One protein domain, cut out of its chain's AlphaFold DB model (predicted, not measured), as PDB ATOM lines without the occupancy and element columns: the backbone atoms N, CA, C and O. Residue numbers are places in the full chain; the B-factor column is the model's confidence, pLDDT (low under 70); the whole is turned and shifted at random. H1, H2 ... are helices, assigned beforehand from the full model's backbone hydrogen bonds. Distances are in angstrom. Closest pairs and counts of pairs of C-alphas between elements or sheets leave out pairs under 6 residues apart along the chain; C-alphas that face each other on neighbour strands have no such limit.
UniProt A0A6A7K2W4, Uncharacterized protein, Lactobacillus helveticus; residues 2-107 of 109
ATOM      1  N   GLU A   2     154.258 216.233 176.010       74.69
ATOM      2  CA  GLU A   2     155.300 215.303 176.493       74.69
ATOM      3  C   GLU A   2     155.325 215.098 178.018       74.69
ATOM      4  O   GLU A   2     155.375 213.962 178.478       74.69
ATOM      5  N   LEU A   3     155.197 216.165 178.821       76.69
ATOM      6  CA  LEU A   3     155.226 216.049 180.288       76.69
ATOM      7  C   LEU A   3     154.105 215.150 180.841       76.69
ATOM      8  O   LEU A   3     154.319 214.385 181.778       76.69
ATOM      9  N   TYR A   4     152.912 215.221 180.247       83.25
ATOM     10  CA  TYR A   4     151.775 214.392 180.650       83.25
ATOM     11  C   TYR A   4     152.020 212.913 180.330       83.25
ATOM     12  O   TYR A   4     151.806 212.057 181.184       83.25
ATOM     13  N   GLN A   5     152.524 212.615 179.128       84.06
ATOM     14  CA  GLN A   5     152.867 211.249 178.723       84.06
ATOM     15  C   GLN A   5     153.962 210.659 179.618       84.06
ATOM     16  O   GLN A   5     153.877 209.503 180.023       84.06
ATOM     17  N   TYR A   6     154.940 211.480 179.997       84.44
ATOM     18  CA  TYR A   6     156.021 211.092 180.890       84.44
ATOM     19  C   TYR A   6     155.536 210.743 182.302       84.44
ATOM     20  O   TYR A   6     155.839 209.666 182.816       84.44
ATOM     21  N   ILE A   7     154.716 211.608 182.908       88.81
ATOM     22  CA  ILE A   7     154.100 211.342 184.217       88.81
ATOM     23  C   ILE A   7     153.226 210.082 184.149       88.81
ATOM     24  O   ILE A   7     153.261 209.250 185.058       88.81
ATOM     25  N   GLN A   8     152.477 209.901 183.059       92.19
ATOM     26  CA  GLN A   8     151.609 208.739 182.890       92.19
ATOM     27  C   GLN A   8     152.401 207.430 182.752       92.19
ATOM     28  O   GLN A   8     152.012 206.426 183.348       92.19
ATOM     29  N   ALA A   9     153.521 207.432 182.026       93.44
ATOM     30  CA  ALA A   9     154.388 206.262 181.905       93.44
ATOM     31  C   ALA A   9     154.956 205.837 183.269       93.44
ATOM     32  O   ALA A   9     154.864 204.665 183.638       93.44
ATOM     33  N   ARG A  10     155.447 206.796 184.066       92.88
ATOM     34  CA  ARG A  10     155.931 206.532 185.432       92.88
ATOM     35  C   ARG A  10     154.842 205.975 186.330       92.88
ATOM     36  O   ARG A  10     155.052 204.977 187.010       92.88
ATOM     37  N   ARG A  11     153.663 206.595 186.299       93.94
ATOM     38  CA  ARG A  11     152.498 206.139 187.058       93.94
ATOM     39  C   ARG A  11     152.136 204.696 186.717       93.94
ATOM     40  O   ARG A  11     151.882 203.913 187.625       93.94
ATOM     41  N   ASN A  12     152.130 204.339 185.434       94.69
ATOM     42  CA  ASN A  12     151.823 202.980 184.998       94.69
ATOM     43  C   ASN A  12     152.875 201.972 185.484       94.69
ATOM     44  O   ASN A  12     152.508 200.902 185.964       94.69
ATOM     45  N   ALA A  13     154.163 202.325 185.418       94.69
ATOM     46  CA  ALA A  13     155.243 201.481 185.926       94.69
ATOM     47  C   ALA A  13     155.149 201.280 187.450       94.69
ATOM     48  O   ALA A  13     155.175 200.146 187.921       94.69
ATOM     49  N   ILE A  14     154.945 202.360 188.213       94.81
ATOM     50  CA  ILE A  14     154.757 202.308 189.673       94.81
ATOM     51  C   ILE A  14     153.532 201.459 190.032       94.81
ATOM     52  O   ILE A  14     153.590 200.660 190.965       94.81
ATOM     53  N   LYS A  15     152.435 201.588 189.275       94.12
ATOM     54  CA  LYS A  15     151.226 200.784 189.478       94.12
ATOM     55  C   LYS A  15     151.477 199.293 189.226       94.12
ATOM     56  O   LYS A  15     151.035 198.478 190.025       94.12
ATOM     57  N   ALA A  16     152.204 198.938 188.167       94.94
ATOM     58  CA  ALA A  16     152.560 197.544 187.894       94.94
ATOM     59  C   ALA A  16     153.411 196.936 189.027       94.94
ATOM     60  O   ALA A  16     153.181 195.799 189.432       94.94
ATOM     61  N   MET A  17     154.346 197.707 189.590       95.38
ATOM     62  CA  MET A  17     155.136 197.276 190.753       95.38
ATOM     63  C   MET A  17     154.282 197.140 192.022       95.38
ATOM     64  O   MET A  17     154.471 196.203 192.790       95.38
ATOM     65  N   TYR A  18     153.288 198.009 192.221       95.00
ATOM     66  CA  TYR A  18     152.346 197.862 193.333       95.00
ATOM     67  C   TYR A  18     151.479 196.599 193.196       95.00
ATOM     68  O   TYR A  18     151.283 195.862 194.160       95.00
ATOM     69  N   GLU A  19     150.997 196.292 191.990       93.75
ATOM     70  CA  GLU A  19     150.255 195.053 191.725       93.75
ATOM     71  C   GLU A  19     151.116 193.803 191.975       93.75
ATOM     72  O   GLU A  19     150.619 192.818 192.530       93.75
ATOM     73  N   TYR A  20     152.411 193.862 191.638       95.12
ATOM     74  CA  TYR A  20     153.382 192.830 192.007       95.12
ATOM     75  C   TYR A  20     153.471 192.660 193.529       95.12
ATOM     76  O   TYR A  20     153.335 191.538 194.019       95.12
ATOM     77  N   HIS A  21     153.621 193.757 194.279       94.94
ATOM     78  CA  HIS A  21     153.676 193.732 195.743       94.94
ATOM     79  C   HIS A  21     152.435 193.060 196.359       94.94
ATOM     80  O   HIS A  21     152.548 192.172 197.210       94.94
ATOM     81  N   LEU A  22     151.234 193.413 195.882       94.00
ATOM     82  CA  LEU A  22     149.983 192.800 196.347       94.00
ATOM     83  C   LEU A  22     149.958 191.281 196.108       94.00
ATOM     84  O   LEU A  22     149.507 190.516 196.966       94.00
ATOM     85  N   ALA A  23     150.471 190.823 194.964       92.88
ATOM     86  CA  ALA A  23     150.590 189.400 194.666       92.88
ATOM     87  C   ALA A  23     151.658 188.706 195.530       92.88
ATOM     88  O   ALA A  23     151.399 187.624 196.065       92.88
ATOM     89  N   TYR A  24     152.815 189.345 195.731       92.81
ATOM     90  CA  TYR A  24     153.900 188.859 196.587       92.81
ATOM     91  C   TYR A  24     153.428 188.640 198.034       92.81
ATOM     92  O   TYR A  24     153.677 187.577 198.629       92.81
ATOM     93  N   LYS A  25     152.670 189.603 198.572       93.31
ATOM     94  CA  LYS A  25     152.011 189.538 199.886       93.31
ATOM     95  C   LYS A  25     151.021 188.376 199.965       93.31
ATOM     96  O   LYS A  25     151.051 187.601 200.918       93.31
ATOM     97  N   ALA A  26     150.217 188.184 198.922       92.44
ATOM     98  CA  ALA A  26     149.253 187.089 198.823       92.44
ATOM     99  C   ALA A  26     149.870 185.712 198.491       92.44
ATOM    100  O   ALA A  26     149.125 184.745 198.336       92.44
ATOM    101  N   ARG A  27     151.205 185.605 198.358       87.69
ATOM    102  CA  ARG A  27     151.922 184.388 197.918       87.69
ATOM    103  C   ARG A  27     151.420 183.848 196.570       87.69
ATOM    104  O   ARG A  27     151.416 182.641 196.339       87.69
ATOM    105  N   LYS A  28     150.987 184.745 195.685       88.62
ATOM    106  CA  LYS A  28     150.550 184.413 194.329       88.62
ATOM    107  C   LYS A  28     151.719 184.520 193.355       88.62
ATOM    108  O   LYS A  28     152.622 185.330 193.545       88.62
ATOM    109  N   ILE A  29     151.674 183.720 192.293       77.31
ATOM    110  CA  ILE A  29     152.582 183.864 191.150       77.31
ATOM    111  C   ILE A  29     152.174 185.129 190.388       77.31
ATOM    112  O   ILE A  29     150.989 185.335 190.129       77.31
ATOM    113  N   TYR A  30     153.144 185.968 190.027       74.75
ATOM    114  CA  TYR A  30     152.913 187.193 189.265       74.75
ATOM    115  C   TYR A  30     153.870 187.281 188.075       74.75
ATOM    116  O   TYR A  30     155.036 186.900 188.180       74.75
ATOM    117  N   ASN A  31     153.377 187.806 186.950       78.31
ATOM    118  CA  ASN A  31     154.163 187.955 185.732       78.31
ATOM    119  C   ASN A  31     155.033 189.226 185.768       78.31
ATOM    120  O   ASN A  31     154.539 190.342 185.613       78.31
ATOM    121  N   THR A  32     156.348 189.060 185.904       88.31
ATOM    122  CA  THR A  32     157.314 190.170 185.838       88.31
ATOM    123  C   THR A  32     157.442 190.793 184.444       88.31
ATOM    124  O   THR A  32     157.944 191.907 184.317       88.31
ATOM    125  N   GLU A  33     156.985 190.113 183.393       90.81
ATOM    126  CA  GLU A  33     156.989 190.618 182.016       90.81
ATOM    127  C   GLU A  33     156.142 191.883 181.868       90.81
ATOM    128  O   GLU A  33     156.562 192.831 181.211       90.81
ATOM    129  N   TYR A  34     154.993 191.953 182.548       90.19
ATOM    130  CA  TYR A  34     154.152 193.147 182.517       90.19
ATOM    131  C   TYR A  34     154.875 194.372 183.093       90.19
ATOM    132  O   TYR A  34     154.778 195.466 182.540       90.19
ATOM    133  N   ILE A  35     155.659 194.186 184.160       91.94
ATOM    134  CA  ILE A  35     156.485 195.259 184.730       91.94
ATOM    135  C   ILE A  35     157.539 195.705 183.715       91.94
ATOM    136  O   ILE A  35     157.673 196.906 183.479       91.94
ATOM    137  N   ASN A  36     158.235 194.762 183.072       91.38
ATOM    138  CA  ASN A  36     159.237 195.076 182.049       91.38
ATOM    139  C   ASN A  36     158.624 195.886 180.892       91.38
ATOM    140  O   ASN A  36     159.163 196.924 180.522       91.38
ATOM    141  N   GLN A  37     157.437 195.502 180.411       93.12
ATOM    142  CA  GLN A  37     156.714 196.243 179.372       93.12
ATOM    143  C   GLN A  37     156.333 197.670 179.795       93.12
ATOM    144  O   GLN A  37     156.263 198.564 178.952       93.12
ATOM    145  N   GLN A  38     156.041 197.920 181.077       93.69
ATOM    146  CA  GLN A  38     155.802 199.291 181.549       93.69
ATOM    147  C   GLN A  38     157.108 200.082 181.695       93.69
ATOM    148  O   GLN A  38     157.132 201.274 181.390       93.69
ATOM    149  N   LEU A  39     158.198 199.428 182.104       91.81
ATOM    150  CA  LEU A  39     159.531 200.033 182.169       91.81
ATOM    151  C   LEU A  39     160.084 200.390 180.781       91.81
ATOM    152  O   LEU A  39     160.817 201.360 180.641       91.81
ATOM    153  N   GLU A  40     159.701 199.684 179.723       91.62
ATOM    154  CA  GLU A  40     160.061 200.065 178.350       91.62
ATOM    155  C   GLU A  40     159.349 201.343 177.877       91.62
ATOM    156  O   GLU A  40     159.835 202.028 176.979       91.62
ATOM    157  N   LYS A  41     158.223 201.710 178.500       91.75
ATOM    158  CA  LYS A  41     157.418 202.884 178.117       91.75
ATOM    159  C   LYS A  41     157.852 204.185 178.790       91.75
ATOM    160  O   LYS A  41     157.426 205.252 178.352       91.75
ATOM    161  N   ILE A  42     158.658 204.129 179.852       90.56
ATOM    162  CA  ILE A  42     159.263 205.336 180.442       90.56
ATOM    163  C   ILE A  42     160.419 205.836 179.562       90.56
ATOM    164  O   ILE A  42     160.936 205.093 178.731       90.56
ATOM    165  N   SER A  43     160.833 207.096 179.726       89.44
ATOM    166  CA  SER A  43     161.912 207.679 178.912       89.44
ATOM    167  C   SER A  43     163.227 206.909 179.055       89.44
ATOM    168  O   SER A  43     163.516 206.382 180.130       89.44
ATOM    169  N   GLU A  44     164.081 206.977 178.038       87.31
ATOM    170  CA  GLU A  44     165.427 206.401 178.086       87.31
ATOM    171  C   GLU A  44     166.271 206.921 179.259       87.31
ATOM    172  O   GLU A  44     166.924 206.125 179.925       87.31
ATOM    173  N   SER A  45     166.191 208.221 179.573       85.50
ATOM    174  CA  SER A  45     166.879 208.808 180.732       85.50
ATOM    175  C   SER A  45     166.494 208.090 182.030       85.50
ATOM    176  O   SER A  45     167.354 207.530 182.705       85.50
ATOM    177  N   ASP A  46     165.195 208.003 182.336       85.56
ATOM    178  CA  ASP A  46     164.703 207.285 183.519       85.56
ATOM    179  C   ASP A  46     165.129 205.811 183.543       85.56
ATOM    180  O   ASP A  46     165.529 205.314 184.594       85.56
ATOM    181  N   ARG A  47     165.083 205.107 182.399       84.50
ATOM    182  CA  ARG A  47     165.551 203.713 182.314       84.50
ATOM    183  C   ARG A  47     167.032 203.599 182.651       84.50
ATOM    184  O   ARG A  47     167.404 202.733 183.435       84.50
ATOM    185  N   ASN A  48     167.863 204.480 182.101       83.88
ATOM    186  CA  ASN A  48     169.298 204.492 182.367       83.88
ATOM    187  C   ASN A  48     169.574 204.763 183.853       83.88
ATOM    188  O   ASN A  48     170.394 204.074 184.454       83.88
ATOM    189  N   PHE A  49     168.839 205.688 184.476       79.75
ATOM    190  CA  PHE A  49     168.938 205.936 185.918       79.75
ATOM    191  C   PHE A  49     168.527 204.722 186.759       79.75
ATOM    192  O   PHE A  49     169.219 204.385 187.721       79.75
ATOM    193  N   ILE A  50     167.445 204.034 186.391       81.81
ATOM    194  CA  ILE A  50     167.021 202.789 187.045       81.81
ATOM    195  C   ILE A  50     168.105 201.713 186.931       81.81
ATOM    196  O   ILE A  50     168.436 201.075 187.925       81.81
ATOM    197  N   LEU A  51     168.685 201.519 185.745       76.81
ATOM    198  CA  LEU A  51     169.725 200.511 185.518       76.81
ATOM    199  C   LEU A  51     170.997 200.803 186.324       76.81
ATOM    200  O   LEU A  51     171.557 199.894 186.930       76.81
ATOM    201  N   LEU A  52     171.422 202.069 186.375       76.44
ATOM    202  CA  LEU A  52     172.599 202.495 187.139       76.44
ATOM    203  C   LEU A  52     172.425 202.305 188.651       76.44
ATOM    204  O   LEU A  52     173.398 202.039 189.353       76.44
ATOM    205  N   THR A  53     171.199 202.443 189.158       72.38
ATOM    206  CA  THR A  53     170.909 202.420 190.602       72.38
ATOM    207  C   THR A  53     170.325 201.099 191.094       72.38
ATOM    208  O   THR A  53     170.366 200.821 192.291       72.38
ATOM    209  N   GLY A  54     169.830 200.244 190.195       66.06
ATOM    210  CA  GLY A  54     169.204 198.963 190.530       66.06
ATOM    211  C   GLY A  54     170.143 197.957 191.203       66.06
ATOM    212  O   GLY A  54     169.671 197.062 191.895       66.06
ATOM    213  N   GLY A  55     171.459 198.117 191.033       65.94
ATOM    214  CA  GLY A  55     172.485 197.292 191.682       65.94
ATOM    215  C   GLY A  55     173.033 197.856 192.996       65.94
ATOM    216  O   GLY A  55     173.988 197.303 193.529       65.94
ATOM    217  N   MET A  56     172.500 198.974 193.498       71.00
ATOM    218  CA  MET A  56     173.023 199.621 194.700       71.00
ATOM    219  C   MET A  56     172.300 199.130 195.956       71.00
ATOM    220  O   MET A  56     171.093 199.315 196.107       71.00
ATOM    221  N   ASP A  57     173.065 198.573 196.896       61.25
ATOM    222  CA  ASP A  57     172.543 198.028 198.158       61.25
ATOM    223  C   ASP A  57     171.938 199.101 199.077       61.25
ATOM    224  O   ASP A  57     171.082 198.807 199.911       61.25
ATOM    225  N   ASN A  58     172.369 200.360 198.935       62.28
ATOM    226  CA  ASN A  58     171.970 201.447 199.824       62.28
ATOM    227  C   ASN A  58     171.480 202.686 199.061       62.28
ATOM    228  O   ASN A  58     172.113 203.742 199.049       62.28
ATOM    229  N   VAL A  59     170.300 202.562 198.449       60.12
ATOM    230  CA  VAL A  59     169.611 203.650 197.726       60.12
ATOM    231  C   VAL A  59     169.350 204.875 198.621       60.12
ATOM    232  O   VAL A  59     169.296 206.000 198.120       60.12
ATOM    233  N   ARG A  60     169.288 204.694 199.954       56.53
ATOM    234  CA  ARG A  60     169.119 205.783 200.940       56.53
ATOM    235  C   ARG A  60     170.250 206.812 200.921       56.53
ATOM    236  O   ARG A  60     170.031 207.944 201.336       56.53
ATOM    237  N   ALA A  61     171.442 206.436 200.454       56.03
ATOM    238  CA  ALA A  61     172.578 207.351 200.348       56.03
ATOM    239  C   ALA A  61     172.481 208.301 199.140       56.03
ATOM    240  O   ALA A  61     173.145 209.332 199.119       56.03
ATOM    241  N   ILE A  62     171.668 207.958 198.136       54.44
ATOM    242  CA  ILE A  62     171.614 208.660 196.843       54.44
ATOM    243  C   ILE A  62     170.305 209.437 196.699       54.44
ATOM    244  O   ILE A  62     170.271 210.486 196.055       54.44
ATOM    245  N   TYR A  63     169.239 208.975 197.353       62.62
ATOM    246  CA  TYR A  63     167.942 209.635 197.344       62.62
ATOM    247  C   TYR A  63     167.421 209.757 198.777       62.62
ATOM    248  O   TYR A  63     167.354 208.737 199.470       62.62
ATOM    249  N   PRO A  64     167.015 210.958 199.238       55.72
ATOM    250  CA  PRO A  64     166.248 211.077 200.467       55.72
ATOM    251  C   PRO A  64     164.934 210.335 200.236       55.72
ATOM    252  O   PRO A  64     164.047 210.809 199.527       55.72
ATOM    253  N   VAL A  65     164.873 209.106 200.741       56.41
ATOM    254  CA  VAL A  65     163.727 208.223 200.572       56.41
ATOM    255  C   VAL A  65     162.528 208.934 201.161       56.41
ATOM    256  O   VAL A  65     162.479 209.212 202.355       56.41
ATOM    257  N   SER A  66     161.563 209.254 200.306       63.81
ATOM    258  CA  SER A  66     160.236 209.532 200.811       63.81
ATOM    259  C   SER A  66     159.704 208.205 201.332       63.81
ATOM    260  O   SER A  66     159.534 207.263 200.560       63.81
ATOM    261  N   ASP A  67     159.410 208.132 202.628       75.69
ATOM    262  CA  ASP A  67     158.772 206.964 203.250       75.69
ATOM    263  C   ASP A  67     157.370 206.676 202.673       75.69
ATOM    264  O   ASP A  67     156.683 205.765 203.132       75.69
ATOM    265  N   ARG A  68     156.903 207.500 201.723       83.19
ATOM    266  CA  ARG A  68     155.584 207.468 201.088       83.19
ATOM    267  C   ARG A  68     155.656 207.907 199.625       83.19
ATOM    268  O   ARG A  68     156.388 208.835 199.292       83.19
ATOM    269  N   LEU A  69     154.825 207.316 198.779       87.81
ATOM    270  CA  LEU A  69     154.649 207.700 197.383       87.81
ATOM    271  C   LEU A  69     154.055 209.112 197.271       87.81
ATOM    272  O   LEU A  69     153.019 209.407 197.871       87.81
ATOM    273  N   THR A  70     154.671 209.979 196.463       84.00
ATOM    274  CA  THR A  70     154.079 211.288 196.152       84.00
ATOM    275  C   THR A  70     153.037 211.184 195.036       84.00
ATOM    276  O   THR A  70     153.165 210.398 194.098       84.00
ATOM    277  N   THR A  71     152.022 212.053 195.053       84.19
ATOM    278  CA  THR A  71     151.011 212.133 193.976       84.19
ATOM    279  C   THR A  71     151.560 212.695 192.660       84.19
ATOM    280  O   THR A  71     150.842 212.745 191.661       84.19
ATOM    281  N   ARG A  72     152.828 213.129 192.643       84.94
ATOM    282  CA  ARG A  72     153.500 213.718 191.479       84.94
ATOM    283  C   ARG A  72     154.218 212.683 190.610       84.94
ATOM    284  O   ARG A  72     154.632 213.049 189.515       84.94
ATOM    285  N   TYR A  73     154.350 211.430 191.063       88.50
ATOM    286  CA  TYR A  73     155.010 210.336 190.330       88.50
ATOM    287  C   TYR A  73     156.383 210.756 189.781       88.50
ATOM    288  O   TYR A  73     156.655 210.731 188.578       88.50
ATOM    289  N   THR A  74     157.230 211.236 190.683       88.38
ATOM    290  CA  THR A  74     158.567 211.744 190.367       88.38
ATOM    291  C   THR A  74     159.535 210.618 189.987       88.38
ATOM    292  O   THR A  74     159.233 209.435 190.143       88.38
ATOM    293  N   LEU A  75     160.735 210.977 189.514       87.06
ATOM    294  CA  LEU A  75     161.810 209.998 189.308       87.06
ATOM    295  C   LEU A  75     162.161 209.272 190.616       87.06
ATOM    296  O   LEU A  75     162.352 208.064 190.608       87.06
ATOM    297  N   ALA A  76     162.193 209.993 191.740       85.56
ATOM    298  CA  ALA A  76     162.480 209.407 193.046       85.56
ATOM    299  C   ALA A  76     161.428 208.360 193.450       85.56
ATOM    300  O   ALA A  76     161.788 207.289 193.933       85.56
ATOM    301  N   ASP A  77     160.145 208.633 193.185       89.25
ATOM    302  CA  ASP A  77     159.059 207.671 193.413       89.25
ATOM    303  C   ASP A  77     159.244 206.399 192.573       89.25
ATOM    304  O   ASP A  77     159.083 205.288 193.075       89.25
ATOM    305  N   LEU A  78     159.610 206.558 191.298       90.94
ATOM    306  CA  LEU A  78     159.857 205.440 190.390       90.94
ATOM    307  C   LEU A  78     161.054 204.591 190.834       90.94
ATOM    308  O   LEU A  78     160.967 203.365 190.836       90.94
ATOM    309  N   LEU A  79     162.157 205.234 191.220       88.25
ATOM    310  CA  LEU A  79     163.367 204.558 191.687       88.25
ATOM    311  C   LEU A  79     163.118 203.795 192.991       88.25
ATOM    312  O   LEU A  79     163.549 202.651 193.122       88.25
ATOM    313  N   MET A  80     162.379 204.392 193.929       87.75
ATOM    314  CA  MET A  80     162.002 203.728 195.177       87.75
ATOM    315  C   MET A  80     161.100 202.520 194.922       87.75
ATOM    316  O   MET A  80     161.397 201.427 195.399       87.75
ATOM    317  N   ALA A  81     160.050 202.690 194.111       91.38
ATOM    318  CA  ALA A  81     159.175 201.591 193.708       91.38
ATOM    319  C   ALA A  81     159.971 200.441 193.070       91.38
ATOM    320  O   ALA A  81     159.766 199.277 193.411       91.38
ATOM    321  N   TYR A  82     160.926 200.766 192.192       91.25
ATOM    322  CA  TYR A  82     161.765 199.769 191.535       91.25
ATOM    323  C   TYR A  82     162.694 199.041 192.512       91.25
ATOM    324  O   TYR A  82     162.835 197.823 192.432       91.25
ATOM    325  N   HIS A  83     163.293 199.755 193.465       87.88
ATOM    326  CA  HIS A  83     164.151 199.145 194.479       87.88
ATOM    327  C   HIS A  83     163.375 198.185 195.392       87.88
ATOM    328  O   HIS A  83     163.834 197.071 195.651       87.88
ATOM    329  N   LEU A  84     162.177 198.578 195.835       89.62
ATOM    330  CA  LEU A  84     161.290 197.714 196.620       89.62
ATOM    331  C   LEU A  84     160.874 196.474 195.818       89.62
ATOM    332  O   LEU A  84     160.982 195.355 196.318       89.62
ATOM    333  N   TYR A  85     160.523 196.652 194.542       92.50
ATOM    334  CA  TYR A  85     160.262 195.542 193.626       92.50
ATOM    335  C   TYR A  85     161.453 194.577 193.521       92.50
ATOM    336  O   TYR A  85     161.261 193.363 193.571       92.50
ATOM    337  N   LEU A  86     162.688 195.077 193.407       90.06
ATOM    338  CA  LEU A  86     163.873 194.218 193.350       90.06
ATOM    339  C   LEU A  86     164.090 193.432 194.646       90.06
ATOM    340  O   LEU A  86     164.432 192.251 194.570       90.06
ATOM    341  N   LYS A  87     163.856 194.037 195.818       88.94
ATOM    342  CA  LYS A  87     163.913 193.318 197.102       88.94
ATOM    343  C   LYS A  87     162.921 192.160 197.138       88.94
ATOM    344  O   LYS A  87     163.295 191.049 197.505       88.94
ATOM    345  N   GLU A  88     161.683 192.400 196.715       91.69
ATOM    346  CA  GLU A  88     160.632 191.378 196.681       91.69
ATOM    347  C   GLU A  88     160.937 190.281 195.656       91.69
ATOM    348  O   GLU A  88     160.887 189.095 195.982       91.69
ATOM    349  N   LYS A  89     161.330 190.670 194.438       91.06
ATOM    350  CA  LYS A  89     161.672 189.754 193.343       91.06
ATOM    351  C   LYS A  89     162.840 188.842 193.688       91.06
ATOM    352  O   LYS A  89     162.786 187.647 193.410       91.06
ATOM    353  N   ASN A  90     163.893 189.407 194.267       89.81
ATOM    354  CA  ASN A  90     165.107 188.674 194.606       89.81
ATOM    355  C   ASN A  90     165.027 188.030 196.002       89.81
ATOM    356  O   ASN A  90     165.984 187.390 196.428       89.81
ATOM    357  N   ASN A  91     163.897 188.191 196.704       86.19
ATOM    358  CA  ASN A  91     163.665 187.698 198.059       86.19
ATOM    359  C   ASN A  91     164.786 188.103 199.039       86.19
ATOM    360  O   ASN A  91     165.307 187.282 199.795       86.19
ATOM    361  N   VAL A  92     165.183 189.377 198.981       85.94
ATOM    362  CA  VAL A  92     166.272 189.942 199.786       85.94
ATOM    363  C   VAL A  92     165.726 190.421 201.129       85.94
ATOM    364  O   VAL A  92     164.951 191.372 201.185       85.94
ATOM    365  N   GLY A  93     166.184 189.799 202.218       84.12
ATOM    366  CA  GLY A  93     165.793 190.139 203.589       84.12
ATOM    367  C   GLY A  93     164.638 189.294 204.139       84.12
ATOM    368  O   GLY A  93     164.239 188.286 203.555       84.12
ATOM    369  N   ASN A  94     164.119 189.687 205.306       91.25
ATOM    370  CA  ASN A  94     162.945 189.054 205.903       91.25
ATOM    371  C   ASN A  94     161.675 189.505 205.162       91.25
ATOM    372  O   ASN A  94     161.436 190.700 204.997       91.25
ATOM    373  N   LYS A  95     160.845 188.547 204.738       89.88
ATOM    374  CA  LYS A  95     159.636 188.810 203.949       89.88
ATOM    375  C   LYS A  95     158.656 189.776 204.628       89.88
ATOM    376  O   LYS A  95     158.097 190.629 203.941       89.88
ATOM    377  N   ASP A  96     158.441 189.652 205.933       92.44
ATOM    378  CA  ASP A  96     157.481 190.490 206.658       92.44
ATOM    379  C   ASP A  96     157.994 191.932 206.782       92.44
ATOM    380  O   ASP A  96     157.227 192.878 206.597       92.44
ATOM    381  N   ASP A  97     159.302 192.107 206.981       89.44
ATOM    382  CA  ASP A  97     159.941 193.426 206.999       89.44
ATOM    383  C   ASP A  97     159.885 194.105 205.627       89.44
ATOM    384  O   ASP A  97     159.575 195.296 205.539       89.44
ATOM    385  N   VAL A  98     160.139 193.346 204.552       90.25
ATOM    386  CA  VAL A  98     160.029 193.838 203.169       90.25
ATOM    387  C   VAL A  98     158.592 194.264 202.877       90.25
ATOM    388  O   VAL A  98     158.378 195.378 202.408       90.25
ATOM    389  N   ILE A  99     157.596 193.443 203.230       92.94
ATOM    390  CA  ILE A  99     156.179 193.799 203.064       92.94
ATOM    391  C   ILE A  99     155.847 195.077 203.841       92.94
ATOM    392  O   ILE A  99     155.205 195.965 203.287       92.94
ATOM    393  N   ALA A 100     156.300 195.208 205.089       91.50
ATOM    394  CA  ALA A 100     156.034 196.388 205.910       91.50
ATOM    395  C   ALA A 100     156.730 197.659 205.386       91.50
ATOM    396  O   ALA A 100     156.196 198.765 205.514       91.50
ATOM    397  N   GLU A 101     157.934 197.546 204.820       89.69
ATOM    398  CA  GLU A 101     158.614 198.648 204.129       89.69
ATOM    399  C   GLU A 101     157.839 199.066 202.872       89.69
ATOM    400  O   GLU A 101     157.508 200.246 202.733       89.69
ATOM    401  N   THR A 102     157.457 198.111 202.023       91.06
ATOM    402  CA  THR A 102     156.713 198.388 200.791       91.06
ATOM    403  C   THR A 102     155.303 198.940 201.066       91.06
ATOM    404  O   THR A 102     154.902 199.928 200.447       91.06
ATOM    405  N   ASP A 103     154.578 198.402 202.054       92.88
ATOM    406  CA  ASP A 103     153.264 198.909 202.490       92.88
ATOM    407  C   ASP A 103     153.366 200.373 202.961       92.88
ATOM    408  O   ASP A 103     152.496 201.192 202.657       92.88
ATOM    409  N   ARG A 104     154.429 200.741 203.695       90.25
ATOM    410  CA  ARG A 104     154.645 202.132 204.138       90.25
ATOM    411  C   ARG A 104     154.803 203.079 202.957       90.25
ATOM    412  O   ARG A 104     154.169 204.135 202.966       90.25
ATOM    413  N   PHE A 105     155.577 202.678 201.954       90.69
ATOM    414  CA  PHE A 105     155.768 203.467 200.747       90.69
ATOM    415  C   PHE A 105     154.447 203.665 199.986       90.69
ATOM    416  O   PHE A 105     154.095 204.794 199.647       90.69
ATOM    417  N   TYR A 106     153.653 202.610 199.790       91.44
ATOM    418  CA  TYR A 106     152.404 202.687 199.021       91.44
ATOM    419  C   TYR A 106     151.173 203.196 199.790       91.44
ATOM    420  O   TYR A 106     150.100 203.283 199.200       91.44
ATOM    421  N   LYS A 107     151.302 203.624 201.056       84.12
ATOM    422  CA  LYS A 107     150.191 204.092 201.924       84.12
ATOM    423  C   LYS A 107     149.279 205.199 201.369       84.12
ATOM    424  O   LYS A 107     148.296 205.539 202.019       84.12
TER     425      LYS A 107
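Overview. This is residues 2 to 107 of the 109 residues of an uncharacterized protein of Lactobacillus helveticus (UniProt A0A6A7K2W4). What is the main picture? Two helical hairpins, H1 with H2 and H4 with H5, pack together through H1, H4 and H5, which form a three-helix bundle, while H3 packs on H4 at a steep tilt. Residues 54 to 74 make a long stretch away from the core. What are its make-up and size? The printed part has 106 residues with five named helices, H1 to H5 in chain order, and no named strand: class all helix. It is compact, with a radius of gyration of the C-alphas of 13.0 A and spans of 39 by 30 by 25 A.

Along the chain. Where is the longest helix? H1 is residues 2 to 25, 35.0 A long, from C-alpha 2 at (155.300, 215.303, 176.493). Where are the others? H4 is residues 75 to 89, 20.6 A; H5 is residues 95 to 106, 16.4 A, ending at C-alpha 106 (152.404, 202.687, 199.021). H2 is residues 32 to 39 and H3 residues 44 to 53.

Arrangement. What touches H1? H4 touches it the same way at 25 degrees, a shallow tilt, closest at the C-alphas of Ile 14 and Ala 81, 6.0 A. H2 touches residues 9 to 20 alone, closest at the C-alphas of Ala 13 and Gln 38, 4.9 A. Where is H3? It touches H4 at a steep tilt of 51 degrees, the closest C-alphas being Ile 50 and Leu 79, 6.2 A; H1 and H3 are apart. How are the backbones? In H1 to H5 every O i to N i+4 pair is within hydrogen-bond range.

Size, cuts and confidence. Is it cut? The printed part has no cut. Which link is long? H3 to H4, 21 residues. Where is confidence low? Residues 54 to 55 and 57 to 66 have pLDDT under 70.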